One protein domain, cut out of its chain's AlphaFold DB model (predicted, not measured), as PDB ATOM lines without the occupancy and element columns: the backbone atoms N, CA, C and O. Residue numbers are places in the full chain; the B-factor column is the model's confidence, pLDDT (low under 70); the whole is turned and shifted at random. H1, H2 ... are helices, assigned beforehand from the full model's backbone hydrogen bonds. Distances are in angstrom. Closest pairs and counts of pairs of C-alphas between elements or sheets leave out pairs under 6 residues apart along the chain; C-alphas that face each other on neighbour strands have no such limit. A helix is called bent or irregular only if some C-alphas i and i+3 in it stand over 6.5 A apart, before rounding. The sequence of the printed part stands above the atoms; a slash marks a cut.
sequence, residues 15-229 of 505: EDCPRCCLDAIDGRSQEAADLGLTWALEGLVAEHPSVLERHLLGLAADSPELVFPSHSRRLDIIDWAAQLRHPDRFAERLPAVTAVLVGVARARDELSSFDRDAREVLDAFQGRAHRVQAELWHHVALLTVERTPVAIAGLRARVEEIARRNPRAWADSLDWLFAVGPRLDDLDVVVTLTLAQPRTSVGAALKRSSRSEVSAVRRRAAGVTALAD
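Overview. This is residues 15 to 229 of the 505 residues of an uncharacterized protein of Streptomyces sp. SID9944 (UniProt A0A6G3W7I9). Two lobes of helices stand side by side, H1 to H8 in one and H9 to H15 in the other, joined where H7 crosses H9 and where the later part of H4 packs on H12. The second lobe has a four-helix bundle, H9, H10, H12 and H13, with H14 and H15 packed on H12 and H13; H1 and H2 lie at the far end of the first lobe. The printed part has 215 residues, fifteen named helices, H1 to H15 in order, and no named strand: all helix. It is compact, with a radius of gyration of the C-alphas of 16.8 A and spans of 49 by 42 by 30 A.

Along the chain. H1 is residues 17 to 25, beginning at C-alpha 17 (18.650, -5.463, -22.142); H2 is 30 to 34, H3 37 to 47, and H4 49 to 62, 19.9 A long. H5 is 77 to 82, H6 87 to 93, H7 95 to 111, 24.5 A, and H8 116 to 125. H9 is 131 to 145, 21.9 A, and H10 149 to 165, 24.3 A. H11 is 167 to 172, H12 174 to 183, H13 187 to 196, H14 200 to 209, and H15 215 to 228, 19.7 A, ending at C-alpha 228 (32.861, -33.172, 3.361). H12 is irregular: C-alphas 179 and 182 are 7.8 A apart.

Arrangement. Distances here are between closest C-alphas. H1 and H2 are close but not clearly touching, Ala 24 to Ala 32, 5.3 A. H3 touches H1, Cys 21 to Ala 40, 6.1 A, and H6, Val 45 to Phe 90, 6.2 A. Residues 57 to 61 of H4 touch H12, Ala 61 to Ala 179, 4.3 A, at a shallow tilt of 15 degrees. H8 touches H5, Ala 82 to Val 121, 5.0 A, and forms a hairpin with H7. H7 and H9 touch at a steep tilt of 50 degrees, Gly 103 to His 138, 3.8 A. H9, H10, H12 and H13 form an up and down bundle, each running against the one before; H9 and H10 stand at 25 degrees, His 139 to Leu 155, 6.0 A. H14 touches H11, Ala 171 to Val 202, 4.8 A; H15 touches H12, Phe 178 to Val 217, 5.2 A. H1 and H15 are apart. Backbone O i to N i+4 pairs are within hydrogen-bond range throughout except in H2, 0 of 1, with 0 of 2 for i+3, H9, 10 of 11, and H12, 4 of 6.

Size, cuts and confidence. The C-alphas farthest apart, Glu 31 and Pro 198, are 51.6 A apart. The printed part has no cut; H4 to H5 is the one long link. Mean pLDDT of the printed part is 84.2, with residues 15 to 18, 20, 24 to 38 and 64 to 75 under 70.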
ATOM      1  N   GLU A  15      13.322  -7.441 -21.365       52.09
ATOM      2  CA  GLU A  15      14.025  -8.489 -20.600       52.09
ATOM      3  C   GLU A  15      15.391  -8.866 -21.221       52.09
ATOM      4  O   GLU A  15      16.262  -9.414 -20.541       52.09
ATOM      5  N   ASP A  16      15.621  -8.498 -22.485       55.06
ATOM      6  CA  ASP A  16      16.853  -8.741 -23.244       55.06
ATOM      7  C   ASP A  16      17.967  -7.683 -23.034       55.06
ATOM      8  O   ASP A  16      19.111  -7.885 -23.462       55.06
ATOM      9  N   CYS A  17      17.694  -6.568 -22.341       65.19
ATOM     10  CA  CYS A  17      18.650  -5.463 -22.142       65.19
ATOM     11  C   CYS A  17      19.959  -5.863 -21.413       65.19
ATOM     12  O   CYS A  17      21.046  -5.491 -21.880       65.19
ATOM     13  N   PRO A  18      19.931  -6.677 -20.332       68.25
ATOM     14  CA  PRO A  18      21.156  -7.112 -19.665       68.25
ATOM     15  C   PRO A  18      22.055  -7.939 -20.585       68.25
ATOM     16  O   PRO A  18      23.272  -7.815 -20.527       68.25
ATOM     17  N   ARG A  19      21.471  -8.748 -21.477       71.25
ATOM     18  CA  ARG A  19      22.217  -9.640 -22.370       71.25
ATOM     19  C   ARG A  19      23.047  -8.872 -23.396       71.25
ATOM     20  O   ARG A  19      24.217  -9.188 -23.561       71.25
ATOM     21  N   CYS A  20      22.482  -7.826 -23.999       68.25
ATOM     22  CA  CYS A  20      23.206  -6.924 -24.904       68.25
ATOM     23  C   CYS A  20      24.423  -6.279 -24.216       68.25
ATOM     24  O   CYS A  20      25.526  -6.264 -24.766       68.25
ATOM     25  N   CYS A  21      24.242  -5.811 -22.977       70.75
ATOM     26  CA  CYS A  21      25.321  -5.210 -22.196       70.75
ATOM     27  C   CYS A  21      26.412  -6.232 -21.832       70.75
ATOM     28  O   CYS A  21      27.589  -5.892 -21.848       70.75
ATOM     29  N   LEU A  22      26.046  -7.484 -21.539       74.25
ATOM     30  CA  LEU A  22      27.008  -8.562 -21.277       74.25
ATOM     31  C   LEU A  22      27.742  -9.027 -22.549       74.25
ATOM     32  O   LEU A  22      28.946  -9.265 -22.506       74.25
ATOM     33  N   ASP A  23      27.064  -9.101 -23.697       70.81
ATOM     34  CA  ASP A  23      27.685  -9.449 -24.986       70.81
ATOM     35  C   ASP A  23      28.727  -8.396 -25.427       70.81
ATOM     36  O   ASP A  23      29.713  -8.722 -26.098       70.81
ATOM     37  N   ALA A  24      28.535  -7.138 -25.010       66.19
ATOM     38  CA  ALA A  24      29.510  -6.064 -25.171       66.19
ATOM     39  C   ALA A  24      30.777  -6.289 -24.324       66.19
ATOM     40  O   ALA A  24      31.885  -6.121 -24.834       66.19
ATOM     41  N   ILE A  25      30.628  -6.714 -23.062       67.81
ATOM     42  CA  ILE A  25      31.752  -7.063 -22.168       67.81
ATOM     43  C   ILE A  25      32.572  -8.211 -22.759       67.81
ATOM     44  O   ILE A  25      33.800  -8.182 -22.741       67.81
ATOM     45  N   ASP A  26      31.894  -9.188 -23.356       67.19
ATOM     46  CA  ASP A  26      32.520 -10.339 -24.001       67.19
ATOM     47  C   ASP A  26      33.319  -9.990 -25.277       67.19
ATOM     48  O   ASP A  26      33.942 -10.876 -25.872       67.19
ATOM     49  N   GLY A  27      33.288  -8.731 -25.740       63.06
ATOM     50  CA  GLY A  27      33.948  -8.301 -26.975       63.06
ATOM     51  C   GLY A  27      33.361  -8.952 -28.234       63.06
ATOM     52  O   GLY A  27      34.019  -9.005 -29.274       63.06
ATOM     53  N   ARG A  28      32.131  -9.484 -28.151       58.50
ATOM     54  CA  ARG A  28      31.451 -10.189 -29.254       58.50
ATOM     55  C   ARG A  28      30.738  -9.250 -30.225       58.50
ATOM     56  O   ARG A  28      30.325  -9.704 -31.289       58.50
ATOM     57  N   SER A  29      30.625  -7.963 -29.893       53.22
ATOM     58  CA  SER A  29      30.057  -6.931 -30.763       53.22
ATOM     59  C   SER A  29      31.035  -5.775 -30.959       53.22
ATOM     60  O   SER A  29      31.401  -5.079 -30.015       53.22
ATOM     61  N   GLN A  30      31.436  -5.561 -32.212       54.88
ATOM     62  CA  GLN A  30      32.330  -4.474 -32.618       54.88
ATOM     63  C   GLN A  30      31.625  -3.104 -32.560       54.88
ATOM     64  O   GLN A  30      32.278  -2.095 -32.333       54.88
ATOM     65  N   GLU A  31      30.292  -3.082 -32.670       50.66
ATOM     66  CA  GLU A  31      29.455  -1.878 -32.531       50.66
ATOM     67  C   GLU A  31      29.286  -1.444 -31.063       50.66
ATOM     68  O   GLU A  31      29.120  -0.261 -30.778       50.66
ATOM     69  N   ALA A  32      29.376  -2.379 -30.109       50.09
ATOM     70  CA  ALA A  32      29.259  -2.076 -28.681       50.09
ATOM     71  C   ALA A  32      30.546  -1.483 -28.072       50.09
ATOM     72  O   ALA A  32      30.483  -0.774 -27.068       50.09
ATOM     73  N   ALA A  33      31.705  -1.722 -28.698       52.00
ATOM     74  CA  ALA A  33      32.984  -1.140 -28.287       52.00
ATOM     75  C   ALA A  33      33.029   0.392 -28.474       52.00
ATOM     76  O   ALA A  33      33.649   1.087 -27.672       52.00
ATOM     77  N   ASP A  34      32.311   0.921 -29.473       51.88
ATOM     78  CA  ASP A  34      32.219   2.362 -29.754       51.88
ATOM     79  C   ASP A  34      31.085   3.063 -28.969       51.88
ATOM     80  O   ASP A  34      31.081   4.287 -28.810       51.88
ATOM     81  N   LEU A  35      30.127   2.302 -28.425       50.59
ATOM     82  CA  LEU A  35      28.924   2.804 -27.752       50.59
ATOM     83  C   LEU A  35      29.014   2.659 -26.228       50.59
ATOM     84  O   LEU A  35      28.353   1.823 -25.623       50.59
ATOM     85  N   GLY A  36      29.796   3.523 -25.579       59.59
ATOM     86  CA  GLY A  36      29.598   3.838 -24.158       59.59
ATOM     87  C   GLY A  36      29.601   2.642 -23.197       59.59
ATOM     88  O   GLY A  36      28.827   2.658 -22.241       59.59
ATOM     89  N   LEU A  37      30.474   1.649 -23.418       67.56
ATOM     90  CA  LEU A  37      30.635   0.447 -22.585       67.56
ATOM     91  C   LEU A  37      30.586   0.790 -21.083       67.56
ATOM     92  O   LEU A  37      29.794   0.230 -20.328       67.56
ATOM     93  N   THR A  38      31.346   1.807 -20.668       68.94
ATOM     94  CA  THR A  38      31.390   2.314 -19.289       68.94
ATOM     95  C   THR A  38      30.015   2.685 -18.723       68.94
ATOM     96  O   THR A  38      29.722   2.370 -17.576       68.94
ATOM     97  N   TRP A  39      29.152   3.330 -19.514       71.88
ATOM     98  CA  TRP A  39      27.813   3.738 -19.074       71.88
ATOM     99  C   TRP A  39      26.869   2.546 -18.942       71.88
ATOM    100  O   TRP A  39      26.127   2.464 -17.966       71.88
ATOM    101  N   ALA A  40      26.910   1.612 -19.897       72.06
ATOM    102  CA  ALA A  40      26.108   0.390 -19.844       72.06
ATOM    103  C   ALA A  40      26.463  -0.451 -18.608       72.06
ATOM    104  O   ALA A  40      25.592  -0.958 -17.903       72.06
ATOM    105  N   LEU A  41      27.754  -0.524 -18.299       73.56
ATOM    106  CA  LEU A  41      28.296  -1.211 -17.136       73.56
ATOM    107  C   LEU A  41      27.899  -0.549 -15.822       73.56
ATOM    108  O   LEU A  41      27.461  -1.231 -14.904       73.56
ATOM    109  N   GLU A  42      27.987   0.774 -15.730       80.00
ATOM    110  CA  GLU A  42      27.515   1.501 -14.549       80.00
ATOM    111  C   GLU A  42      26.001   1.371 -14.351       80.00
ATOM    112  O   GLU A  42      25.544   1.276 -13.210       80.00
ATOM    113  N   GLY A  43      25.234   1.287 -15.443       81.88
ATOM    114  CA  GLY A  43      23.816   0.929 -15.414       81.88
ATOM    115  C   GLY A  43      23.590  -0.471 -14.839       81.88
ATOM    116  O   GLY A  43      22.836  -0.631 -13.880       81.88
ATOM    117  N   LEU A  44      24.320  -1.478 -15.337       82.38
ATOM    118  CA  LEU A  44      24.271  -2.847 -14.807       82.38
ATOM    119  C   LEU A  44      24.658  -2.917 -13.325       82.38
ATOM    120  O   LEU A  44      24.027  -3.641 -12.564       82.38
ATOM    121  N   VAL A  45      25.663  -2.161 -12.888       87.06
ATOM    122  CA  VAL A  45      26.078  -2.093 -11.477       87.06
ATOM    123  C   VAL A  45      24.971  -1.502 -10.604       87.06
ATOM    124  O   VAL A  45      24.746  -1.968  -9.485       87.06
ATOM    125  N   ALA A  46      24.287  -0.468 -11.098       85.12
ATOM    126  CA  ALA A  46      23.231   0.213 -10.362       85.12
ATOM    127  C   ALA A  46      21.960  -0.642 -10.233       85.12
ATOM    128  O   ALA A  46      21.365  -0.690  -9.151       85.12
ATOM    129  N   GLU A  47      21.566  -1.313 -11.314       86.06
ATOM    130  CA  GLU A  47      20.255  -1.961 -11.439       86.06
ATOM    131  C   GLU A  47      20.313  -3.488 -11.302       86.06
ATOM    132  O   GLU A  47      19.407  -4.098 -10.734       86.06
ATOM    133  N   HIS A  48      21.408  -4.116 -11.742       88.56
ATOM    134  CA  HIS A  48      21.560  -5.572 -11.821       88.56
ATOM    135  C   HIS A  48      22.931  -6.086 -11.323       88.56
ATOM    136  O   HIS A  48      23.578  -6.887 -12.010       88.56
ATOM    137  N   PRO A  49      23.393  -5.710 -10.111       88.38
ATOM    138  CA  PRO A  49      24.732  -6.063  -9.632       88.38
ATOM    139  C   PRO A  49      24.976  -7.580  -9.577       88.38
ATOM    140  O   PRO A  49      26.055  -8.041  -9.938       88.38
ATOM    141  N   SER A  50      23.970  -8.381  -9.214       88.25
ATOM    142  CA  SER A  50      24.088  -9.848  -9.169       88.25
ATOM    143  C   SER A  50      24.280 -10.489 -10.547       88.25
ATOM    144  O   SER A  50      24.955 -11.512 -10.661       88.25
ATOM    145  N   VAL A  51      23.708  -9.895 -11.599       88.50
ATOM    146  CA  VAL A  51      23.878 -10.359 -12.983       88.50
ATOM    147  C   VAL A  51      25.310 -10.099 -13.436       88.50
ATOM    148  O   VAL A  51      25.947 -11.000 -13.983       88.50
ATOM    149  N   LEU A  52      25.833  -8.904 -13.147       87.69
ATOM    150  CA  LEU A  52      27.214  -8.551 -13.454       87.69
ATOM    151  C   LEU A  52      28.208  -9.422 -12.675       87.69
ATOM    152  O   LEU A  52      29.118  -9.979 -13.278       87.69
ATOM    153  N   GLU A  53      28.014  -9.610 -11.367       90.12
ATOM    154  CA  GLU A  53      28.879 -10.477 -10.558       90.12
ATOM    155  C   GLU A  53      28.916 -11.906 -11.103       90.12
ATOM    156  O   GLU A  53      29.992 -12.474 -11.282       90.12
ATOM    157  N   ARG A  54      27.751 -12.476 -11.433       90.12
ATOM    158  CA  ARG A  54      27.653 -13.818 -12.019       90.12
ATOM    159  C   ARG A  54      28.367 -13.909 -13.363       90.12
ATOM    160  O   ARG A  54      29.003 -14.923 -13.641       90.12
ATOM    161  N   HIS A  55      28.253 -12.876 -14.193       86.88
ATOM    162  CA  HIS A  55      28.930 -12.829 -15.481       86.88
ATOM    163  C   HIS A  55      30.453 -12.768 -15.311       86.88
ATOM    164  O   HIS A  55      31.151 -13.606 -15.875       86.88
ATOM    165  N   LEU A  56      30.963 -11.868 -14.465       86.88
ATOM    166  CA  LEU A  56      32.397 -11.763 -14.172       86.88
ATOM    167  C   LEU A  56      32.951 -13.056 -13.550       86.88
ATOM    168  O   LEU A  56      34.045 -13.502 -13.890       86.88
ATOM    169  N   LEU A  57      32.169 -13.707 -12.690       89.19
ATOM    170  CA  LEU A  57      32.497 -15.013 -12.127       89.19
ATOM    171  C   LEU A  57      32.539 -16.116 -13.200       89.19
ATOM    172  O   LEU A  57      33.399 -16.996 -13.155       89.19
ATOM    173  N   GLY A  58      31.625 -16.075 -14.173       86.25
ATOM    174  CA  GLY A  58      31.637 -16.954 -15.344       86.25
ATOM    175  C   GLY A  58      32.882 -16.742 -16.204       86.25
ATOM    176  O   GLY A  58      33.552 -17.711 -16.554       86.25
ATOM    177  N   LEU A  59      33.258 -15.483 -16.443       82.31
ATOM    178  CA  LEU A  59      34.505 -15.139 -17.125       82.31
ATOM    179  C   LEU A  59      35.729 -15.685 -16.380       82.31
ATOM    180  O   LEU A  59      36.615 -16.237 -17.026       82.31
ATOM    181  N   ALA A  60      35.752 -15.615 -15.042       83.88
ATOM    182  CA  ALA A  60      36.811 -16.195 -14.201       83.88
ATOM    183  C   ALA A  60      36.931 -17.708 -14.322       83.88
ATOM    184  O   ALA A  60      38.041 -18.240 -14.332       83.88
ATOM    185  N   ALA A  61      35.801 -18.394 -14.455       83.38
ATOM    186  CA  ALA A  61      35.788 -19.830 -14.662       83.38
ATOM    187  C   ALA A  61      36.230 -20.233 -16.080       83.38
ATOM    188  O   ALA A  61      36.925 -21.238 -16.240       83.38
ATOM    189  N   ASP A  62      35.829 -19.468 -17.098       77.94
ATOM    190  CA  ASP A  62      36.055 -19.802 -18.509       77.94
ATOM    191  C   ASP A  62      37.417 -19.326 -19.029       77.94
ATOM    192  O   ASP A  62      37.988 -19.937 -19.934       77.94
ATOM    193  N   SER A  63      37.936 -18.227 -18.480       70.75
ATOM    194  CA  SER A  63      39.219 -17.632 -18.842       70.75
ATOM    195  C   SER A  63      40.112 -17.517 -17.606       70.75
ATOM    196  O   SER A  63      40.109 -16.500 -16.910       70.75
ATOM    197  N   PRO A  64      40.941 -18.533 -17.329       57.84
ATOM    198  CA  PRO A  64      41.856 -18.516 -16.187       57.84
ATOM    199  C   PRO A  64      42.989 -17.476 -16.312       57.84
ATOM    200  O   PRO A  64      43.846 -17.399 -15.438       57.84
ATOM    201  N   GLU A  65      43.011 -16.701 -17.397       61.97
ATOM    202  CA  GLU A  65      43.960 -15.618 -17.676       61.97
ATOM    203  C   GLU A  65      43.534 -14.275 -17.071       61.97
ATOM    204  O   GLU A  65      44.183 -13.265 -17.295       61.97
ATOM    205  N   LEU A  66      42.474 -14.249 -16.264       58.31
ATOM    206  CA  LEU A  66      41.918 -13.032 -15.661       58.31
ATOM    207  C   LEU A  66      42.857 -12.242 -14.738       58.31
ATOM    208  O   LEU A  66      42.527 -11.135 -14.333       58.31
ATOM    209  N   VAL A  67      44.008 -12.816 -14.390       56.16
ATOM    210  CA  VAL A  67      45.061 -12.121 -13.642       56.16
ATOM    211  C   VAL A  67      46.145 -11.582 -14.591       56.16
ATOM    212  O   VAL A  67      46.766 -10.571 -14.279       56.16
ATOM    213  N   PHE A  68      46.361 -12.234 -15.743       61.62
ATOM    214  CA  PHE A  68      47.360 -11.878 -16.756       61.62
ATOM    215  C   PHE A  68      46.902 -12.377 -18.135       61.62
ATOM    216  O   PHE A  68      47.066 -13.571 -18.424       61.62
ATOM    217  N   PRO A  69      46.334 -11.514 -18.987       56.09
ATOM    218  CA  PRO A  69      45.856 -11.919 -20.294       56.09
ATOM    219  C   PRO A  69      47.042 -12.401 -21.132       56.09
ATOM    220  O   PRO A  69      48.050 -11.707 -21.291       56.09
ATOM    221  N   SER A  70      46.927 -13.601 -21.706       50.62
ATOM    222  CA  SER A  70      47.653 -13.877 -22.943       50.62
ATOM    223  C   SER A  70      47.005 -13.034 -24.049       50.62
ATOM    224  O   SER A  70      45.944 -12.454 -23.842       50.62
ATOM    225  N   HIS A  71      47.621 -12.925 -25.225       49.22
ATOM    226  CA  HIS A  71      47.262 -11.994 -26.312       49.22
ATOM    227  C   HIS A  71      45.860 -12.225 -26.956       49.22
ATOM    228  O   HIS A  71      45.641 -11.914 -28.129       49.22
ATOM    229  N   SER A  72      44.914 -12.828 -26.236       48.81
ATOM    230  CA  SER A  72      43.542 -13.089 -26.640       48.81
ATOM    231  C   SER A  72      42.663 -11.836 -26.522       48.81
ATOM    232  O   SER A  72      42.825 -11.005 -25.638       48.81
ATOM    233  N   ARG A  73      41.710 -11.692 -27.450       52.81
ATOM    234  CA  ARG A  73      40.825 -10.520 -27.622       52.81
ATOM    235  C   ARG A  73      39.739 -10.353 -26.538       52.81
ATOM    236  O   ARG A  73      38.745  -9.683 -26.800       52.81
ATOM    237  N   ARG A  74      39.852 -11.001 -25.374       58.78
ATOM    238  CA  ARG A  74      38.861 -10.858 -24.289       58.78
ATOM    239  C   ARG A  74      39.264  -9.699 -23.380       58.78
ATOM    240  O   ARG A  74      40.439  -9.583 -23.052       58.78
ATOM    241  N   LEU A  75      38.300  -8.857 -23.003       61.03
ATOM    242  CA  LEU A  75      38.536  -7.734 -22.094       61.03
ATOM    243  C   LEU A  75      39.061  -8.239 -20.739       61.03
ATOM    244  O   LEU A  75      38.462  -9.124 -20.127       61.03
ATOM    245  N   ASP A  76      40.165  -7.656 -20.282       76.50
ATOM    246  CA  ASP A  76      40.715  -7.853 -18.944       76.50
ATOM    247  C   ASP A  76      39.865  -7.089 -17.909       76.50
ATOM    248  O   ASP A  76      39.433  -5.958 -18.147       76.50
ATOM    249  N   ILE A  77      39.607  -7.704 -16.751       81.25
ATOM    250  CA  ILE A  77      38.799  -7.101 -15.683       81.25
ATOM    251  C   ILE A  77      39.464  -5.868 -15.060       81.25
ATOM    252  O   ILE A  77      38.766  -4.982 -14.575       81.25
ATOM    253  N   ILE A  78      40.794  -5.791 -15.068       87.50
ATOM    254  CA  ILE A  78      41.546  -4.632 -14.582       87.50
ATOM    255  C   ILE A  78      41.437  -3.486 -15.582       87.50
ATOM    256  O   ILE A  78      41.059  -2.387 -15.185       87.50
ATOM    257  N   ASP A  79      41.658  -3.755 -16.870       84.06
ATOM    258  CA  ASP A  79      41.524  -2.762 -17.942       84.06
ATOM    259  C   ASP A  79      40.091  -2.206 -17.990       84.06
ATOM    260  O   ASP A  79      39.865  -1.014 -18.203       84.06
ATOM    261  N   TRP A  80      39.101  -3.069 -17.752       83.19
ATOM    262  CA  TRP A  80      37.705  -2.677 -17.610       83.19
ATOM    263  C   TRP A  80      37.463  -1.801 -16.371       83.19
ATOM    264  O   TRP A  80      36.853  -0.735 -16.474       83.19
ATOM    265  N   ALA A  81      37.933  -2.233 -15.198       88.50
ATOM    266  CA  ALA A  81      37.710  -1.519 -13.944       88.50
ATOM    267  C   ALA A  81      38.397  -0.144 -13.921       88.50
ATOM    268  O   ALA A  81      37.850   0.792 -13.334       88.50
ATOM    269  N   ALA A  82      39.544   0.001 -14.595       89.12
ATOM    270  CA  ALA A  82      40.250   1.272 -14.766       89.12
ATOM    271  C   ALA A  82      39.399   2.326 -15.503       89.12
ATOM    272  O   ALA A  82      39.530   3.523 -15.261       89.12
ATOM    273  N   GLN A  83      38.469   1.891 -16.359       86.88
ATOM    274  CA  GLN A  83      37.636   2.778 -17.176       86.88
ATOM    275  C   GLN A  83      36.341   3.238 -16.487       86.88
ATOM    276  O   GLN A  83      35.594   4.022 -17.077       86.88
ATOM    277  N   LEU A  84      36.035   2.769 -15.271       87.38
ATOM    278  CA  LEU A  84      34.816   3.149 -14.546       87.38
ATOM    279  C   LEU A  84      34.851   4.630 -14.124       87.38
ATOM    280  O   LEU A  84      35.813   5.101 -13.523       87.38
ATOM    281  N   ARG A  85      33.767   5.375 -14.378       88.88
ATOM    282  CA  ARG A  85      33.623   6.790 -13.977       88.88
ATOM    283  C   ARG A  85      33.162   6.930 -12.530       88.88
ATOM    284  O   ARG A  85      33.452   7.936 -11.883       88.88
ATOM    285  N   HIS A  86      32.429   5.940 -12.023       91.44
ATOM    286  CA  HIS A  86      31.849   5.924 -10.682       91.44
ATOM    287  C   HIS A  86      32.318   4.713  -9.852       91.44
ATOM    288  O   HIS A  86      31.492   3.883  -9.452       91.44
ATOM    289  N   PRO A  87      33.624   4.622  -9.528       92.31
ATOM    290  CA  PRO A  87      34.182   3.509  -8.754       92.31
ATOM    291  C   PRO A  87      33.569   3.380  -7.348       92.31
ATOM    292  O   PRO A  87      33.444   2.273  -6.833       92.31
ATOM    293  N   ASP A  88      33.105   4.480  -6.744       93.00
ATOM    294  CA  ASP A  88      32.412   4.462  -5.445       93.00
ATOM    295  C   ASP A  88      31.155   3.586  -5.479       93.00
ATOM    296  O   ASP A  88      30.988   2.679  -4.664       93.00
ATOM    297  N   ARG A  89      30.292   3.820  -6.475       91.12
ATOM    298  CA  ARG A  89      29.031   3.084  -6.639       91.12
ATOM    299  C   ARG A  89      29.285   1.613  -6.925       91.12
ATOM    300  O   ARG A  89      28.551   0.757  -6.438       91.12
ATOM    301  N   PHE A  90      30.330   1.331  -7.698       92.88
ATOM    302  CA  PHE A  90      30.777  -0.030  -7.945       92.88
ATOM    303  C   PHE A  90      31.177  -0.734  -6.648       92.88
ATOM    304  O   PHE A  90      30.658  -1.808  -6.345       92.88
ATOM    305  N   ALA A  91      32.032  -0.095  -5.849       93.56
ATOM    306  CA  ALA A  91      32.528  -0.662  -4.603       93.56
ATOM    307  C   ALA A  91      31.421  -0.941  -3.580       93.56
ATOM    308  O   ALA A  91      31.440  -1.975  -2.912       93.56
ATOM    309  N   GLU A  92      30.434  -0.049  -3.488       93.50
ATOM    310  CA  GLU A  92      29.279  -0.213  -2.602       93.50
ATOM    311  C   GLU A  92      28.379  -1.386  -3.012       93.50
ATOM    312  O   GLU A  92      27.847  -2.092  -2.152       93.50
ATOM    313  N   ARG A  93      28.190  -1.597  -4.319       94.06
ATOM    314  CA  ARG A  93      27.274  -2.618  -4.850       94.06
ATOM    315  C   ARG A  93      27.917  -3.991  -4.995       94.06
ATOM    316  O   ARG A  93      27.209  -4.990  -4.895       94.06
ATOM    317  N   LEU A  94      29.229  -4.042  -5.214       93.56
ATOM    318  CA  LEU A  94      29.989  -5.262  -5.489       93.56
ATOM    319  C   LEU A  94      31.257  -5.342  -4.621       93.56
ATOM    320  O   LEU A  94      32.382  -5.337  -5.137       93.56
ATOM    321  N   PRO A  95      31.115  -5.440  -3.285       93.44
ATOM    322  CA  PRO A  95      32.252  -5.394  -2.364       93.44
ATOM    323  C   PRO A  95      33.214  -6.580  -2.530       93.44
ATOM    324  O   PRO A  95      34.428  -6.400  -2.428       93.44
ATOM    325  N   ALA A  96      32.699  -7.779  -2.831       91.00
ATOM    326  CA  ALA A  96      33.524  -8.965  -3.071       91.00
ATOM    327  C   ALA A  96      34.363  -8.812  -4.349       91.00
ATOM    328  O   ALA A  96      35.582  -8.978  -4.311       91.00
ATOM    329  N   VAL A  97      33.730  -8.394  -5.452       93.38
ATOM    330  CA  VAL A  97      34.410  -8.119  -6.730       93.38
ATOM    331  C   VAL A  97      35.460  -7.024  -6.564       93.38
ATOM    332  O   VAL A  97      36.568  -7.139  -7.070       93.38
ATOM    333  N   THR A  98      35.160  -5.991  -5.781       95.81
ATOM    334  CA  THR A  98      36.105  -4.904  -5.497       95.81
ATOM    335  C   THR A  98      37.350  -5.397  -4.761       95.81
ATOM    336  O   THR A  98      38.462  -4.974  -5.072       95.81
ATOM    337  N   ALA A  99      37.200  -6.325  -3.812       96.25
ATOM    338  CA  ALA A  99      38.347  -6.939  -3.153       96.25
ATOM    339  C   ALA A  99      39.182  -7.808  -4.110       96.25
ATOM    340  O   ALA A  99      40.411  -7.758  -4.038       96.25
ATOM    341  N   VAL A 100      38.533  -8.546  -5.020       94.44
ATOM    342  CA  VAL A 100      39.206  -9.302  -6.093       94.44
ATOM    343  C   VAL A 100      40.018  -8.353  -6.976       94.44
ATOM    344  O   VAL A 100      41.220  -8.557  -7.128       94.44
ATOM    345  N   LEU A 101      39.394  -7.282  -7.483       94.38
ATOM    346  CA  LEU A 101      40.027  -6.271  -8.335       94.38
ATOM    347  C   LEU A 101      41.264  -5.660  -7.680       94.38
ATOM    348  O   LEU A 101      42.334  -5.648  -8.280       94.38
ATOM    349  N   VAL A 102      41.147  -5.198  -6.430       96.94
ATOM    350  CA  VAL A 102      42.283  -4.603  -5.710       96.94
ATOM    351  C   VAL A 102      43.391  -5.631  -5.479       96.94
ATOM    352  O   VAL A 102      44.565  -5.299  -5.628       96.94
ATOM    353  N   GLY A 103      43.052  -6.873  -5.127       95.94
ATOM    354  CA  GLY A 103      44.045  -7.931  -4.948       95.94
ATOM    355  C   GLY A 103      44.808  -8.244  -6.239       95.94
ATOM    356  O   GLY A 103      46.040  -8.259  -6.241       95.94
ATOM    357  N   VAL A 104      44.083  -8.423  -7.345       93.69
ATOM    358  CA  VAL A 104      44.652  -8.689  -8.674       93.69
ATOM    359  C   VAL A 104      45.497  -7.511  -9.162       93.69
ATOM    360  O   VAL A 104      46.633  -7.723  -9.580       93.69
ATOM    361  N   ALA A 105      45.013  -6.272  -9.031       94.19
ATOM    362  CA  ALA A 105      45.760  -5.075  -9.417       94.19
ATOM    363  C   ALA A 105      47.084  -4.944  -8.645       94.19
ATOM    364  O   ALA A 105      48.114  -4.643  -9.242       94.19
ATOM    365  N   ARG A 106      47.100  -5.254  -7.338       95.38
ATOM    366  CA  ARG A 106      48.351  -5.293  -6.551       95.38
ATOM    367  C   ARG A 106      49.329  -6.338  -7.071       95.38
ATOM    368  O   ARG A 106      50.520  -6.070  -7.143       95.38
ATOM    369  N   ALA A 107      48.837  -7.532  -7.402       92.81
ATOM    370  CA  ALA A 107      49.683  -8.583  -7.961       92.81
ATOM    371  C   ALA A 107      50.249  -8.187  -9.338       92.81
ATOM    372  O   ALA A 107      51.419  -8.452  -9.605       92.81
ATOM    373  N   ARG A 108      49.456  -7.513 -10.188       90.88
ATOM    374  CA  ARG A 108      49.910  -6.991 -11.489       90.88
ATOM    375  C   ARG A 108      50.964  -5.891 -11.344       90.88
ATOM    376  O   ARG A 108      51.988  -5.992 -12.007       90.88
ATOM    377  N   ASP A 109      50.766  -4.899 -10.471       91.94
ATOM    378  CA  ASP A 109      51.758  -3.827 -10.238       91.94
ATOM    379  C   ASP A 109      53.061  -4.365  -9.610       91.94
ATOM    380  O   ASP A 109      54.146  -3.881  -9.928       91.94
ATOM    381  N   GLU A 110      52.990  -5.424  -8.787       91.62
ATOM    382  CA  GLU A 110      54.187  -6.110  -8.267       91.62
ATOM    383  C   GLU A 110      54.957  -6.859  -9.366       91.62
ATOM    384  O   GLU A 110      56.187  -6.806  -9.411       91.62
ATOM    385  N   LEU A 111      54.248  -7.552 -10.263       86.81
ATOM    386  CA  LEU A 111      54.862  -8.366 -11.316       86.81
ATOM    387  C   LEU A 111      55.275  -7.557 -12.555       86.81
ATOM    388  O   LEU A 111      56.192  -7.960 -13.273       86.81
ATOM    389  N   SER A 112      54.630  -6.418 -12.806       84.12
ATOM    390  CA  SER A 112      54.895  -5.522 -13.930       84.12
ATOM    391  C   SER A 112      55.134  -4.107 -13.421       84.12
ATOM    392  O   SER A 112      54.217  -3.405 -13.006       84.12
ATOM    393  N   SER A 113      56.379  -3.637 -13.527       71.31
ATOM    394  CA  SER A 113      56.786  -2.328 -13.000       71.31
ATOM    395  C   SER A 113      56.104  -1.118 -13.667       71.31
ATOM    396  O   SER A 113      56.349   0.012 -13.244       71.31
ATOM    397  N   PHE A 114      55.268  -1.308 -14.697       75.75
ATOM    398  CA  PHE A 114      54.609  -0.229 -15.450       75.75
ATOM    399  C   PHE A 114      53.194  -0.584 -15.930       75.75
ATOM    400  O   PHE A 114      52.808  -0.231 -17.043       75.75
ATOM    401  N   ASP A 115      52.404  -1.255 -15.097       86.88
ATOM    402  CA  ASP A 115      50.992  -1.497 -15.400       86.88
ATOM    403  C   ASP A 115      50.128  -0.277 -15.028       86.88
ATOM    404  O   ASP A 115      49.830  -0.025 -13.859       86.88
ATOM    405  N   ARG A 116      49.787   0.544 -16.030       90.62
ATOM    406  CA  ARG A 116      49.009   1.775 -15.829       90.62
ATOM    407  C   ARG A 116      47.605   1.475 -15.299       90.62
ATOM    408  O   ARG A 116      47.180   2.129 -14.350       90.62
ATOM    409  N   ASP A 117      46.927   0.495 -15.881       90.12
ATOM    410  CA  ASP A 117      45.528   0.196 -15.573       90.12
ATOM    411  C   ASP A 117      45.404  -0.387 -14.161       90.12
ATOM    412  O   ASP A 117      44.520   0.000 -13.396       90.12
ATOM    413  N   ALA A 118      46.368  -1.219 -13.744       92.38
ATOM    414  CA  ALA A 118      46.450  -1.685 -12.362       92.38
ATOM    415  C   ALA A 118      46.550  -0.519 -11.362       92.38
ATOM    416  O   ALA A 118      45.857  -0.523 -10.345       92.38
ATOM    417  N   ARG A 119      47.359   0.511 -11.644       94.25
ATOM    418  CA  ARG A 119      47.475   1.691 -10.765       94.25
ATOM    419  C   ARG A 119      46.201   2.515 -10.719       94.25
ATOM    420  O   ARG A 119      45.794   2.909  -9.631       94.25
ATOM    421  N   GLU A 120      45.551   2.716 -11.862       94.62
ATOM    422  CA  GLU A 120      44.257   3.405 -11.923       94.62
ATOM    423  C   GLU A 120      43.206   2.669 -11.070       94.62
ATOM    424  O   GLU A 120      42.502   3.296 -10.274       94.62
ATOM    425  N   VAL A 121      43.170   1.331 -11.125       95.06
ATOM    426  CA  VAL A 121      42.317   0.510 -10.248       95.06
ATOM    427  C   VAL A 121      42.703   0.653  -8.773       95.06
ATOM    428  O   VAL A 121      41.822   0.771  -7.918       95.06
ATOM    429  N   LEU A 122      43.992   0.659  -8.426       96.69
ATOM    430  CA  LEU A 122      44.425   0.823  -7.033       96.69
ATOM    431  C   LEU A 122      44.027   2.190  -6.471       96.69
ATOM    432  O   LEU A 122      43.445   2.243  -5.385       96.69
ATOM    433  N   ASP A 123      44.255   3.269  -7.214       96.19
ATOM    434  CA  ASP A 123      43.867   4.624  -6.812       96.19
ATOM    435  C   ASP A 123      42.341   4.742  -6.646       96.19
ATOM    436  O   ASP A 123      41.843   5.338  -5.681       96.19
ATOM    437  N   ALA A 124      41.581   4.104  -7.542       95.31
ATOM    438  CA  ALA A 124      40.126   4.118  -7.521       95.31
ATOM    439  C   ALA A 124      39.510   3.234  -6.420       95.31
ATOM    440  O   ALA A 124      38.494   3.613  -5.838       95.31
ATOM    441  N   PHE A 125      40.091   2.079  -6.079       96.69
ATOM    442  CA  PHE A 125      39.407   1.065  -5.260       96.69
ATOM    443  C   PHE A 125      40.103   0.689  -3.945       96.69
ATOM    444  O   PHE A 125      39.435   0.187  -3.036       96.69
ATOM    445  N   GLN A 126      41.402   0.955  -3.768       93.69
ATOM    446  CA  GLN A 126      42.159   0.465  -2.604       93.69
ATOM    447  C   GLN A 126      41.580   0.915  -1.253       93.69
ATOM    448  O   GLN A 126      41.560   0.131  -0.305       93.69
ATOM    449  N   GLY A 127      41.103   2.160  -1.156       93.75
ATOM    450  CA  GLY A 127      40.490   2.696   0.068       93.75
ATOM    451  C   GLY A 127      39.089   2.151   0.371       93.75
ATOM    452  O   GLY A 127      38.549   2.427   1.439       93.75
ATOM    453  N   ARG A 128      38.498   1.395  -0.563       94.69
ATOM    454  CA  ARG A 128      37.097   0.946  -0.539       94.69
ATOM    455  C   ARG A 128      36.970  -0.569  -0.399       94.69
ATOM    456  O   ARG A 128      35.966  -1.059   0.108       94.69
ATOM    457  N   ALA A 129      37.986  -1.316  -0.825       95.75
ATOM    458  CA  ALA A 129      38.021  -2.764  -0.686       95.75
ATOM    459  C   ALA A 129      38.196  -3.208   0.774       95.75
ATOM    460  O   ALA A 129      38.962  -2.626   1.547       95.75
ATOM    461  N   HIS A 130      37.563  -4.326   1.137       96.06
ATOM    462  CA  HIS A 130      37.818  -4.967   2.421       96.06
ATOM    463  C   HIS A 130      39.272  -5.463   2.482       96.06
ATOM    464  O   HIS A 130      39.653  -6.413   1.793       96.06
ATOM    465  N   ARG A 131      40.087  -4.833   3.340       96.81
ATOM    466  CA  ARG A 131      41.551  -4.997   3.375       96.81
ATOM    467  C   ARG A 131      42.017  -6.454   3.382       96.81
ATOM    468  O   ARG A 131      42.889  -6.808   2.597       96.81
ATOM    469  N   VAL A 132      41.427  -7.292   4.235       97.56
ATOM    470  CA  VAL A 132      41.823  -8.705   4.380       97.56
ATOM    471  C   VAL A 132      41.455  -9.531   3.145       97.56
ATOM    472  O   VAL A 132      42.194 -10.433   2.768       97.56
ATOM    473  N   GLN A 133      40.323  -9.230   2.499       96.69
ATOM    474  CA  GLN A 133      39.931  -9.934   1.274       96.69
ATOM    475  C   GLN A 133      40.834  -9.514   0.111       96.69
ATOM    476  O   GLN A 133      41.282 -10.370  -0.638       96.69
ATOM    477  N   ALA A 134      41.165  -8.226   0.002       97.44
ATOM    478  CA  ALA A 134      42.106  -7.748  -1.008       97.44
ATOM    479  C   ALA A 134      43.514  -8.343  -0.822       97.44
ATOM    480  O   ALA A 134      44.184  -8.666  -1.796       97.44
ATOM    481  N   GLU A 135      43.964  -8.526   0.424       97.94
ATOM    482  CA  GLU A 135      45.233  -9.199   0.735       97.94
ATOM    483  C   GLU A 135      45.202 -10.695   0.389       97.94
ATOM    484  O   GLU A 135      46.145 -11.205  -0.216       97.94
ATOM    485  N   LEU A 136      44.096 -11.389   0.695       97.31
ATOM    486  CA  LEU A 136      43.871 -12.768   0.250       97.31
ATOM    487  C   LEU A 136      43.974 -12.865  -1.278       97.31
ATOM    488  O   LEU A 136      44.738 -13.681  -1.791       97.31
ATOM    489  N   TRP A 137      43.242 -12.011  -1.996       96.69
ATOM    490  CA  TRP A 137      43.206 -12.019  -3.457       96.69
ATOM    491  C   TRP A 137      44.531 -11.639  -4.098       96.69
ATOM    492  O   TRP A 137      44.866 -12.200  -5.132       96.69
ATOM    493  N   HIS A 138      45.322 -10.776  -3.468       96.38
ATOM    494  CA  HIS A 138      46.681 -10.489  -3.915       96.38
ATOM    495  C   HIS A 138      47.568 -11.744  -3.912       96.38
ATOM    496  O   HIS A 138      48.200 -12.057  -4.920       96.38
ATOM    497  N   HIS A 139      47.568 -12.526  -2.829       96.69
ATOM    498  CA  HIS A 139      48.356 -13.762  -2.784       96.69
ATOM    499  C   HIS A 139      47.785 -14.878  -3.661       96.69
ATOM    500  O   HIS A 139      48.556 -15.621  -4.263       96.69
ATOM    501  N   VAL A 140      46.457 -14.982  -3.771       94.88
ATOM    502  CA  VAL A 140      45.802 -15.909  -4.708       94.88
ATOM    503  C   VAL A 140      46.180 -15.565  -6.150       94.88
ATOM    504  O   VAL A 140      46.551 -16.460  -6.901       94.88
ATOM    505  N   ALA A 141      46.161 -14.284  -6.523       92.25
ATOM    506  CA  ALA A 141      46.544 -13.800  -7.846       92.25
ATOM    507  C   ALA A 141      48.015 -14.090  -8.179       92.25
ATOM    508  O   ALA A 141      48.307 -14.577  -9.264       92.25
ATOM    509  N   LEU A 142      48.945 -13.863  -7.245       91.62
ATOM    510  CA  LEU A 142      50.346 -14.259  -7.437       91.62
ATOM    511  C   LEU A 142      50.490 -15.782  -7.590       91.62
ATOM    512  O   LEU A 142      51.248 -16.262  -8.432       91.62
ATOM    513  N   LEU A 143      49.729 -16.559  -6.810       90.88
ATOM    514  CA  LEU A 143      49.786 -18.020  -6.832       90.88
ATOM    515  C   LEU A 143      49.334 -18.616  -8.176       90.88
ATOM    516  O   LEU A 143      49.874 -19.643  -8.578       90.88
ATOM    517  N   THR A 144      48.397 -17.990  -8.900       86.25
ATOM    518  CA  THR A 144      47.951 -18.511 -10.210       86.25
ATOM    519  C   THR A 144      49.033 -18.421 -11.294       86.25
ATOM    520  O   THR A 144      49.020 -19.199 -12.262       86.25
ATOM    521  N   VAL A 145      50.001 -17.514 -11.140       83.94
ATOM    522  CA  VAL A 145      51.044 -17.261 -12.146       83.94
ATOM    523  C   VAL A 145      52.442 -17.675 -11.750       83.94
ATOM    524  O   VAL A 145      53.244 -17.943 -12.643       83.94
ATOM    525  N   GLU A 146      52.729 -17.800 -10.458       85.56
ATOM    526  CA  GLU A 146      54.030 -18.262  -9.995       85.56
ATOM    527  C   GLU A 146      54.340 -19.671 -10.534       85.56
ATOM    528  O   GLU A 146      53.466 -20.534 -10.687       85.56
ATOM    529  N   ARG A 147      55.610 -19.896 -10.873       82.50
ATOM    530  CA  ARG A 147      56.121 -21.170 -11.408       82.50
ATOM    531  C   ARG A 147      57.245 -21.748 -10.553       82.50
ATOM    532  O   ARG A 147      57.586 -22.918 -10.700       82.50
ATOM    533  N   THR A 148      57.799 -20.957  -9.641       76.00
ATOM    534  CA  THR A 148      58.899 -21.337  -8.762       76.00
ATOM    535  C   THR A 148      58.368 -22.089  -7.535       76.00
ATOM    536  O   THR A 148      57.649 -21.493  -6.731       76.00
ATOM    537  N   PRO A 149      58.752 -23.361  -7.299       72.25
ATOM    538  CA  PRO A 149      58.186 -24.174  -6.215       72.25
ATOM    539  C   PRO A 149      58.315 -23.560  -4.813       72.25
ATOM    540  O   PRO A 149      57.403 -23.668  -3.997       72.25
ATOM    541  N   VAL A 150      59.436 -22.886  -4.534       73.19
ATOM    542  CA  VAL A 150      59.683 -22.237  -3.235       73.19
ATOM    543  C   VAL A 150      58.739 -21.049  -3.020       73.19
ATOM    544  O   VAL A 150      58.165 -20.908  -1.941       73.19
ATOM    545  N   ALA A 151      58.538 -20.222  -4.048       78.62
ATOM    546  CA  ALA A 151      57.622 -19.086  -3.986       78.62
ATOM    547  C   ALA A 151      56.162 -19.555  -3.886       78.62
ATOM    548  O   ALA A 151      55.423 -19.045  -3.046       78.62
ATOM    549  N   ILE A 152      55.783 -20.600  -4.635       83.44
ATOM    550  CA  ILE A 152      54.478 -21.272  -4.510       83.44
ATOM    551  C   ILE A 152      54.245 -21.715  -3.065       83.44
ATOM    552  O   ILE A 152      53.211 -21.387  -2.488       83.44
ATOM    553  N   ALA A 153      55.200 -22.418  -2.450       77.19
ATOM    554  CA  ALA A 153      55.066 -22.878  -1.068       77.19
ATOM    555  C   ALA A 153      54.869 -21.710  -0.083       77.19
ATOM    556  O   ALA A 153      54.001 -21.774   0.788       77.19
ATOM    557  N   GLY A 154      55.623 -20.617  -0.255       86.44
ATOM    558  CA  GLY A 154      55.476 -19.406   0.553       86.44
ATOM    559  C   GLY A 154      54.116 -18.719   0.380       86.44
ATOM    560  O   GLY A 154      53.482 -18.353   1.371       86.44
ATOM    561  N   LEU A 155      53.641 -18.576  -0.860       91.56
ATOM    562  CA  LEU A 155      52.336 -17.988  -1.176       91.56
ATOM    563  C   LEU A 155      51.188 -18.846  -0.637       91.56
ATOM    564  O   LEU A 155      50.285 -18.310   0.006       91.56
ATOM    565  N   ARG A 156      51.252 -20.174  -0.808       93.19
ATOM    566  CA  ARG A 156      50.275 -21.116  -0.234       93.19
ATOM    567  C   ARG A 156      50.186 -20.960   1.279       93.19
ATOM    568  O   ARG A 156      49.092 -20.755   1.796       93.19
ATOM    569  N   ALA A 157      51.324 -20.949   1.976       89.69
ATOM    570  CA  ALA A 157      51.351 -20.770   3.426       89.69
ATOM    571  C   ALA A 157      50.705 -19.442   3.868       89.69
ATOM    572  O   ALA A 157      49.994 -19.408   4.873       89.69
ATOM    573  N   ARG A 158      50.897 -18.351   3.110       96.25
ATOM    574  CA  ARG A 158      50.240 -17.060   3.386       96.25
ATOM    575  C   ARG A 158      48.730 -17.114   3.164       96.25
ATOM    576  O   ARG A 158      47.986 -16.640   4.020       96.25
ATOM    577  N   VAL A 159      48.279 -17.702   2.055       96.75
ATOM    578  CA  VAL A 159      46.848 -17.875   1.755       96.75
ATOM    579  C   VAL A 159      46.169 -18.704   2.847       96.75
ATOM    580  O   VAL A 159      45.142 -18.288   3.383       96.75
ATOM    581  N   GLU A 160      46.770 -19.829   3.238       94.50
ATOM    582  CA  GLU A 160      46.276 -20.687   4.319       94.50
ATOM    583  C   GLU A 160      46.208 -19.947   5.657       94.50
ATOM    584  O   GLU A 160      45.217 -20.063   6.381       94.50
ATOM    585  N   GLU A 161      47.231 -19.157   5.990       95.56
ATOM    586  CA  GLU A 161      47.259 -18.391   7.235       95.56
ATOM    587  C   GLU A 161      46.176 -17.305   7.268       95.56
ATOM    588  O   GLU A 161      45.473 -17.164   8.275       95.56
ATOM    589  N   ILE A 162      45.985 -16.570   6.166       97.19
ATOM    590  CA  ILE A 162      44.917 -15.568   6.055       97.19
ATOM    591  C   ILE A 162      43.551 -16.240   6.183       97.19
ATOM    592  O   ILE A 162      42.716 -15.761   6.954       97.19
ATOM    593  N   ALA A 163      43.334 -17.359   5.485       95.81
ATOM    594  CA  ALA A 163      42.080 -18.103   5.520       95.81
ATOM    595  C   ALA A 163      41.765 -18.631   6.931       95.81
ATOM    596  O   ALA A 163      40.632 -18.519   7.403       95.81
ATOM    597  N   ARG A 164      42.779 -19.134   7.645       94.31
ATOM    598  CA  ARG A 164      42.659 -19.636   9.021       94.31
ATOM    599  C   ARG A 164      42.342 -18.531  10.024       94.31
ATOM    600  O   ARG A 164      41.487 -18.724  10.888       94.31
ATOM    601  N   ARG A 165      43.009 -17.376   9.912       96.19
ATOM    602  CA  ARG A 165      42.759 -16.210  10.780       96.19
ATOM    603  C   ARG A 165      41.435 -15.518  10.461       96.19
ATOM    604  O   ARG A 165      40.801 -14.983  11.364       96.19
ATOM    605  N   ASN A 166      41.010 -15.544   9.198       96.44
ATOM    606  CA  ASN A 166      39.856 -14.798   8.699       96.44
ATOM    607  C   ASN A 166      38.921 -15.685   7.853       96.44
ATOM    608  O   ASN A 166      38.716 -15.420   6.666       96.44
ATOM    609  N   PRO A 167      38.270 -16.703   8.448       94.88
ATOM    610  CA  PRO A 167      37.440 -17.657   7.706       94.88
ATOM    611  C   PRO A 167      36.234 -17.012   7.010       94.88
ATOM    612  O   PRO A 167      35.718 -17.555   6.038       94.88
ATOM    613  N   ARG A 168      35.787 -15.833   7.464       95.62
ATOM    614  CA  ARG A 168      34.751 -15.050   6.777       95.62
ATOM    615  C   ARG A 168      35.244 -14.469   5.449       95.62
ATOM    616  O   ARG A 168      34.517 -14.536   4.470       95.62
ATOM    617  N   ALA A 169      36.486 -13.983   5.389       95.56
ATOM    618  CA  ALA A 169      37.071 -13.493   4.140       95.56
ATOM    619  C   ALA A 169      37.178 -14.616   3.094       95.56
ATOM    620  O   ALA A 169      36.884 -14.383   1.923       95.56
ATOM    621  N   TRP A 170      37.518 -15.832   3.538       96.69
ATOM    622  CA  TRP A 170      37.494 -17.037   2.705       96.69
ATOM    623  C   TRP A 170      36.073 -17.388   2.239       96.69
ATOM    624  O   TRP A 170      35.840 -17.546   1.046       96.69
ATOM    625  N   ALA A 171      35.107 -17.443   3.165       96.44
ATOM    626  CA  ALA A 171      33.702 -17.757   2.875       96.44
ATOM    627  C   ALA A 171      33.049 -16.777   1.883       96.44
ATOM    628  O   ALA A 171      32.302 -17.192   0.997       96.44
ATOM    629  N   ASP A 172      33.332 -15.484   2.025       95.31
ATOM    630  CA  ASP A 172      32.811 -14.431   1.149       95.31
ATOM    631  C   ASP A 172      33.492 -14.440  -0.235       95.31
ATOM    632  O   ASP A 172      32.913 -13.961  -1.202       95.31
ATOM    633  N   SER A 173      34.689 -15.029  -0.348       96.12
ATOM    634  CA  SER A 173      35.431 -15.174  -1.612       96.12
ATOM    635  C   SER A 173      35.216 -16.528  -2.297       96.12
ATOM    636  O   SER A 173      35.803 -16.779  -3.347       96.12
ATOM    637  N   LEU A 174      34.421 -17.429  -1.707       95.94
ATOM    638  CA  LEU A 174      34.440 -18.852  -2.053       95.94
ATOM    639  C   LEU A 174      34.034 -19.143  -3.503       95.94
ATOM    640  O   LEU A 174      34.665 -19.968  -4.157       95.94
ATOM    641  N   ASP A 175      33.024 -18.443  -4.021       95.44
ATOM    642  CA  ASP A 175      32.587 -18.615  -5.409       95.44
ATOM    643  C   ASP A 175      33.720 -18.283  -6.388       95.44
ATOM    644  O   ASP A 175      34.027 -19.066  -7.287       95.44
ATOM    645  N   TRP A 176      34.405 -17.164  -6.152       94.56
ATOM    646  CA  TRP A 176      35.554 -16.729  -6.936       94.56
ATOM    647  C   TRP A 176      36.752 -17.673  -6.785       94.56
ATOM    648  O   TRP A 176      37.392 -18.008  -7.781       94.56
ATOM    649  N   LEU A 177      37.030 -18.160  -5.571       94.94
ATOM    650  CA  LEU A 177      38.077 -19.159  -5.320       94.94
ATOM    651  C   LEU A 177      37.811 -20.459  -6.089       94.94
ATOM    652  O   LEU A 177      38.741 -21.029  -6.651       94.94
ATOM    653  N   PHE A 178      36.554 -20.904  -6.176       94.12
ATOM    654  CA  PHE A 178      36.183 -22.065  -6.985       94.12
ATOM    655  C   PHE A 178      36.234 -21.801  -8.487       94.12
ATOM    656  O   PHE A 178      36.556 -22.723  -9.239       94.12
ATOM    657  N   ALA A 179      35.961 -20.574  -8.936       91.31
ATOM    658  CA  ALA A 179      36.113 -20.209 -10.341       91.31
ATOM    659  C   ALA A 179      37.578 -20.326 -10.792       91.31
ATOM    660  O   ALA A 179      37.851 -20.927 -11.828       91.31
ATOM    661  N   VAL A 180      38.529 -19.859  -9.973       89.75
ATOM    662  CA  VAL A 180      39.973 -19.947 -10.277       89.75
ATOM    663  C   VAL A 180      40.644 -21.229  -9.766       89.75
ATOM    664  O   VAL A 180      41.808 -21.489 -10.076       89.75
ATOM    665  N   GLY A 181      39.920 -22.060  -9.012       86.56
ATOM    666  CA  GLY A 181      40.421 -23.243  -8.305       86.56
ATOM    667  C   GLY A 181      41.293 -24.206  -9.124       86.56
ATOM    668  O   GLY A 181      42.306 -24.673  -8.599       86.56
ATOM    669  N   PRO A 182      41.016 -24.472 -10.420       82.69
ATOM    670  CA  PRO A 182      41.902 -25.287 -11.257       82.69
ATOM    671  C   PRO A 182      43.366 -24.815 -11.301       82.69
ATOM    672  O   PRO A 182      44.246 -25.630 -11.568       82.69
ATOM    673  N   ARG A 183      43.645 -23.534 -11.022       80.81
ATOM    674  CA  ARG A 183      44.995 -22.940 -10.987       80.81
ATOM    675  C   ARG A 183      45.638 -22.912  -9.606       80.81
ATOM    676  O   ARG A 183      46.803 -22.558  -9.497       80.81
ATOM    677  N   LEU A 184      44.896 -23.268  -8.563       85.50
ATOM    678  CA  LEU A 184      45.366 -23.195  -7.181       85.50
ATOM    679  C   LEU A 184      45.879 -24.539  -6.657       85.50
ATOM    680  O   LEU A 184      46.046 -24.688  -5.448       85.50
ATOM    681  N   ASP A 185      46.104 -25.529  -7.530       80.50
ATOM    682  CA  ASP A 185      46.535 -26.881  -7.143       80.50
ATOM    683  C   ASP A 185      45.731 -27.421  -5.953       80.50
ATOM    684  O   ASP A 185      46.277 -27.833  -4.924       80.50
ATOM    685  N   ASP A 186      44.408 -27.290  -6.098       83.12
ATOM    686  CA  ASP A 186      43.357 -27.708  -5.168       83.12
ATOM    687  C   ASP A 186      43.457 -27.122  -3.757       83.12
ATOM    688  O   ASP A 186      42.783 -27.588  -2.838       83.12
ATOM    689  N   LEU A 187      44.239 -26.055  -3.570       88.06
ATOM    690  CA  LEU A 187      44.294 -25.312  -2.315       88.06
ATOM    691  C   LEU A 187      42.901 -24.835  -1.883       88.06
ATOM    692  O   LEU A 187      42.567 -24.885  -0.702       88.06
ATOM    693  N   ASP A 188      42.082 -24.414  -2.846       91.56
ATOM    694  CA  ASP A 188      40.701 -24.002  -2.622       91.56
ATOM    695  C   ASP A 188      39.849 -25.132  -2.018       91.56
ATOM    696  O   ASP A 188      39.051 -24.882  -1.116       91.56
ATOM    697  N   VAL A 189      40.065 -26.378  -2.449       89.31
ATOM    698  CA  VAL A 189      39.386 -27.570  -1.922       89.31
ATOM    699  C   VAL A 189      39.882 -27.889  -0.515       89.31
ATOM    700  O   VAL A 189      39.069 -28.018   0.402       89.31
ATOM    701  N   VAL A 190      41.204 -27.964  -0.322       86.44
ATOM    702  CA  VAL A 190      41.817 -28.324   0.968       86.44
ATOM    703  C   VAL A 190      41.415 -27.343   2.059       86.44
ATOM    704  O   VAL A 190      40.853 -27.745   3.076       86.44
ATOM    705  N   VAL A 191      41.650 -26.051   1.834       91.25
ATOM    706  CA  VAL A 191      41.375 -25.013   2.832       91.25
ATOM    707  C   VAL A 191      39.880 -24.938   3.129       91.25
ATOM    708  O   VAL A 191      39.494 -24.811   4.291       91.25
ATOM    709  N   THR A 192      39.018 -25.085   2.117       94.19
ATOM    710  CA  THR A 192      37.566 -25.094   2.338       94.19
ATOM    711  C   THR A 192      37.136 -26.277   3.195       94.19
ATOM    712  O   THR A 192      36.378 -26.069   4.137       94.19
ATOM    713  N   LEU A 193      37.642 -27.487   2.942       88.12
ATOM    714  CA  LEU A 193      37.321 -28.667   3.752       88.12
ATOM    715  C   LEU A 193      37.804 -28.513   5.197       88.12
ATOM    716  O   LEU A 193      37.027 -28.724   6.128       88.12
ATOM    717  N   THR A 194      39.044 -28.054   5.389       87.00
ATOM    718  CA  THR A 194      39.611 -27.810   6.723       87.00
ATOM    719  C   THR A 194      38.817 -26.764   7.510       87.00
ATOM    720  O   THR A 194      38.651 -26.893   8.723       87.00
ATOM    721  N   LEU A 195      38.310 -25.718   6.850       88.75
ATOM    722  CA  LEU A 195      37.562 -24.652   7.520       88.75
ATOM    723  C   LEU A 195      36.061 -24.950   7.669       88.75
ATOM    724  O   LEU A 195      35.455 -24.459   8.624       88.75
ATOM    725  N   ALA A 196      35.453 -25.731   6.771       85.62
ATOM    726  CA  ALA A 196      34.014 -26.004   6.763       85.62
ATOM    727  C   ALA A 196      33.543 -26.814   7.979       85.62
ATOM    728  O   ALA A 196      32.428 -26.595   8.448       85.62
ATOM    729  N   GLN A 197      34.389 -27.700   8.516       72.50
ATOM    730  CA  GLN A 197      34.055 -28.522   9.682       72.50
ATOM    731  C   GLN A 197      33.871 -27.713  10.982       72.50
ATOM    732  O   GLN A 197      32.809 -27.813  11.598       72.50
ATOM    733  N   PRO A 198      34.846 -26.893  11.432       71.38
ATOM    734  CA  PRO A 198      34.702 -26.144  12.679       71.38
ATOM    735  C   PRO A 198      33.939 -24.819  12.528       71.38
ATOM    736  O   PRO A 198      33.563 -24.223  13.539       71.38
ATOM    737  N   ARG A 199      33.754 -24.288  11.308       76.62
ATOM    738  CA  ARG A 199      33.215 -22.931  11.092       76.62
ATOM    739  C   ARG A 199      31.933 -22.944  10.264       76.62
ATOM    740  O   ARG A 199      31.943 -23.168   9.055       76.62
ATOM    741  N   THR A 200      30.834 -22.537  10.898       81.12
ATOM    742  CA  THR A 200      29.508 -22.438  10.267       81.12
ATOM    743  C   THR A 200      29.468 -21.495   9.062       81.12
ATOM    744  O   THR A 200      28.714 -21.750   8.128       81.12
ATOM    745  N   SER A 201      30.297 -20.444   9.025       91.88
ATOM    746  CA  SER A 201      30.333 -19.491   7.906       91.88
ATOM    747  C   SER A 201      30.838 -20.113   6.603       91.88
ATOM    748  O   SER A 201      30.260 -19.862   5.549       91.88
ATOM    749  N   VAL A 202      31.889 -20.941   6.665       93.19
ATOM    750  CA  VAL A 202      32.465 -21.592   5.478       93.19
ATOM    751  C   VAL A 202      31.555 -22.723   5.007       93.19
ATOM    752  O   VAL A 202      31.281 -22.815   3.816       93.19
ATOM    753  N   GLY A 203      30.987 -23.510   5.928       91.25
ATOM    754  CA  GLY A 203      29.984 -24.521   5.579       91.25
ATOM    755  C   GLY A 203      28.721 -23.924   4.935       91.25
ATOM    756  O   GLY A 203      28.197 -24.472   3.966       91.25
ATOM    757  N   ALA A 204      28.242 -22.773   5.422       93.56
ATOM    758  CA  ALA A 204      27.111 -22.067   4.817       93.56
ATOM    759  C   ALA A 204      27.451 -21.508   3.426       93.56
ATOM    760  O   ALA A 204      26.643 -21.636   2.505       93.56
ATOM    761  N   ALA A 205      28.646 -20.930   3.259       95.06
ATOM    762  CA  ALA A 205      29.124 -20.470   1.959       95.06
ATOM    763  C   ALA A 205      29.244 -21.630   0.965       95.06
ATOM    764  O   ALA A 205      28.729 -21.516  -0.138       95.06
ATOM    765  N   LEU A 206      29.800 -22.772   1.374       95.12
ATOM    766  CA  LEU A 206      29.915 -23.965   0.533       95.12
ATOM    767  C   LEU A 206      28.545 -24.456   0.032       95.12
ATOM    768  O   LEU A 206      28.371 -24.713  -1.160       95.12
ATOM    769  N   LYS A 207      27.539 -24.504   0.918       92.81
ATOM    770  CA  LYS A 207      26.149 -24.848   0.557       92.81
ATOM    771  C   LYS A 207      25.487 -23.827  -0.372       92.81
ATOM    772  O   LYS A 207      24.584 -24.183  -1.126       92.81
ATOM    773  N   ARG A 208      25.884 -22.555  -0.298       94.62
ATOM    774  CA  ARG A 208      25.435 -21.514  -1.230       94.62
ATOM    775  C   ARG A 208      26.110 -21.691  -2.592       94.62
ATOM    776  O   ARG A 208      25.414 -21.703  -3.601       94.62
ATOM    777  N   SER A 209      27.422 -21.920  -2.616       95.50
ATOM    778  CA  SER A 209      28.211 -22.144  -3.833       95.50
ATOM    779  C   SER A 209      27.760 -23.381  -4.615       95.50
ATOM    780  O   SER A 209      27.744 -23.363  -5.844       95.50
ATOM    781  N   SER A 210      27.292 -24.437  -3.937       92.88
ATOM    782  CA  SER A 210      26.711 -25.620  -4.599       92.88
ATOM    783  C   SER A 210      25.370 -25.352  -5.296       92.88
ATOM    784  O   SER A 210      24.877 -26.200  -6.037       92.88
ATOM    785  N   ARG A 211      24.793 -24.159  -5.109       93.25
ATOM    786  CA  ARG A 211      23.612 -23.652  -5.825       93.25
ATOM    787  C   ARG A 211      23.953 -22.511  -6.787       93.25
ATOM    788  O   ARG A 211      23.039 -21.894  -7.323       93.25
ATOM    789  N   SER A 212      25.239 -22.227  -7.005       93.00
ATOM    790  CA  SER A 212      25.674 -21.183  -7.934       93.00
ATOM    791  C   SER A 212      25.125 -21.438  -9.338       93.00
ATOM    792  O   SER A 212      25.053 -22.578  -9.804       93.00
ATOM    793  N   GLU A 213      24.747 -20.374 -10.038       90.62
ATOM    794  CA  GLU A 213      24.317 -20.457 -11.435       90.62
ATOM    795  C   GLU A 213      25.504 -20.730 -12.375       90.62
ATOM    796  O   GLU A 213      25.334 -21.381 -13.411       90.62
ATOM    797  N   VAL A 214      26.726 -20.364 -11.966       89.25
ATOM    798  CA  VAL A 214      27.961 -20.647 -12.709       89.25
ATOM    799  C   VAL A 214      28.326 -22.127 -12.563       89.25
ATOM    800  O   VAL A 214      28.686 -22.605 -11.486       89.25
ATOM    801  N   SER A 215      28.241 -22.875 -13.668       86.19
ATOM    802  CA  SER A 215      28.382 -24.341 -13.688       86.19
ATOM    803  C   SER A 215      29.713 -24.846 -13.117       86.19
ATOM    804  O   SER A 215      29.737 -25.854 -12.410       86.19
ATOM    805  N   ALA A 216      30.824 -24.158 -13.395       85.25
ATOM    806  CA  ALA A 216      32.138 -24.531 -12.873       85.25
ATOM    807  C   ALA A 216      32.194 -24.440 -11.339       85.25
ATOM    808  O   ALA A 216      32.551 -25.419 -10.682       85.25
ATOM    809  N   VAL A 217      31.745 -23.312 -10.781       92.50
ATOM    810  CA  VAL A 217      31.657 -23.075  -9.332       92.50
ATOM    811  C   VAL A 217      30.732 -24.097  -8.679       92.50
ATOM    812  O   VAL A 217      31.124 -24.760  -7.722       92.50
ATOM    813  N   ARG A 218      29.541 -24.302  -9.254       92.38
ATOM    814  CA  ARG A 218      28.553 -25.266  -8.758       92.38
ATOM    815  C   ARG A 218      29.106 -26.687  -8.689       92.38
ATOM    816  O   ARG A 218      28.979 -27.335  -7.655       92.38
ATOM    817  N   ARG A 219      29.716 -27.175  -9.775       84.25
ATOM    818  CA  ARG A 219      30.290 -28.532  -9.834       84.25
ATOM    819  C   ARG A 219      31.421 -28.704  -8.829       84.25
ATOM    820  O   ARG A 219      31.452 -29.712  -8.130       84.25
ATOM    821  N   ARG A 220      32.315 -27.717  -8.726       88.00
ATOM    822  CA  ARG A 220      33.439 -27.764  -7.785       88.00
ATOM    823  C   ARG A 220      32.946 -27.754  -6.336       88.00
ATOM    824  O   ARG A 220      33.317 -28.638  -5.573       88.00
ATOM    825  N   ALA A 221      32.021 -26.859  -5.988       92.62
ATOM    826  CA  ALA A 221      31.395 -26.804  -4.666       92.62
ATOM    827  C   ALA A 221      30.613 -28.081  -4.311       92.62
ATOM    828  O   ALA A 221      30.671 -28.542  -3.171       92.62
ATOM    829  N   ALA A 222      29.900 -28.678  -5.273       83.62
ATOM    830  CA  ALA A 222      29.224 -29.960  -5.079       83.62
ATOM    831  C   ALA A 222      30.224 -31.092  -4.798       83.62
ATOM    832  O   ALA A 222      30.010 -31.862  -3.867       83.62
ATOM    833  N   GLY A 223      31.348 -31.141  -5.525       81.81
ATOM    834  CA  GLY A 223      32.434 -32.085  -5.255       81.81
ATOM    835  C   GLY A 223      33.020 -31.913  -3.850       81.81
ATOM    836  O   GLY A 223      33.140 -32.883  -3.111       81.81
ATOM    837  N   VAL A 224      33.295 -30.672  -3.434       88.50
ATOM    838  CA  VAL A 224      33.782 -30.376  -2.074       88.50
ATOM    839  C   VAL A 224      32.751 -30.753  -1.005       88.50
ATOM    840  O   VAL A 224      33.116 -31.297   0.031       88.50
ATOM    841  N   THR A 225      31.461 -30.522  -1.257       86.44
ATOM    842  CA  THR A 225      30.379 -30.932  -0.345       86.44
ATOM    843  C   THR A 225      30.331 -32.456  -0.210       86.44
ATOM    844  O   THR A 225      30.306 -32.962   0.904       86.44
ATOM    845  N   ALA A 226      30.412 -33.197  -1.320       78.00
ATOM    846  CA  ALA A 226      30.432 -34.660  -1.302       78.00
ATOM    847  C   ALA A 226      31.651 -35.223  -0.547       78.00
ATOM    848  O   ALA A 226      31.519 -36.211   0.171       78.00
ATOM    849  N   LEU A 227      32.816 -34.573  -0.662       75.00
ATOM    850  CA  LEU A 227      34.006 -34.921   0.120       75.00
ATOM    851  C   LEU A 227      33.821 -34.635   1.619       75.00
ATOM    852  O   LEU A 227      34.296 -35.410   2.444       75.00
ATOM    853  N   ALA A 228      33.139 -33.541   1.973       76.75
ATOM    854  CA  ALA A 228      32.861 -33.172   3.361       76.75
ATOM    855  C   ALA A 228      31.830 -34.094   4.036       76.75
ATOM    856  O   ALA A 228      31.926 -34.334   5.237       76.75
ATOM    857  N   ASP A 229      30.857 -34.591   3.267       72.69
ATOM    858  CA  ASP A 229      29.763 -35.447   3.745       72.69
ATOM    859  C   ASP A 229      30.143 -36.949   3.792       72.69
ATOM    860  O   ASP A 229      29.361 -37.773   4.272       72.69
TER     861      ASP A 229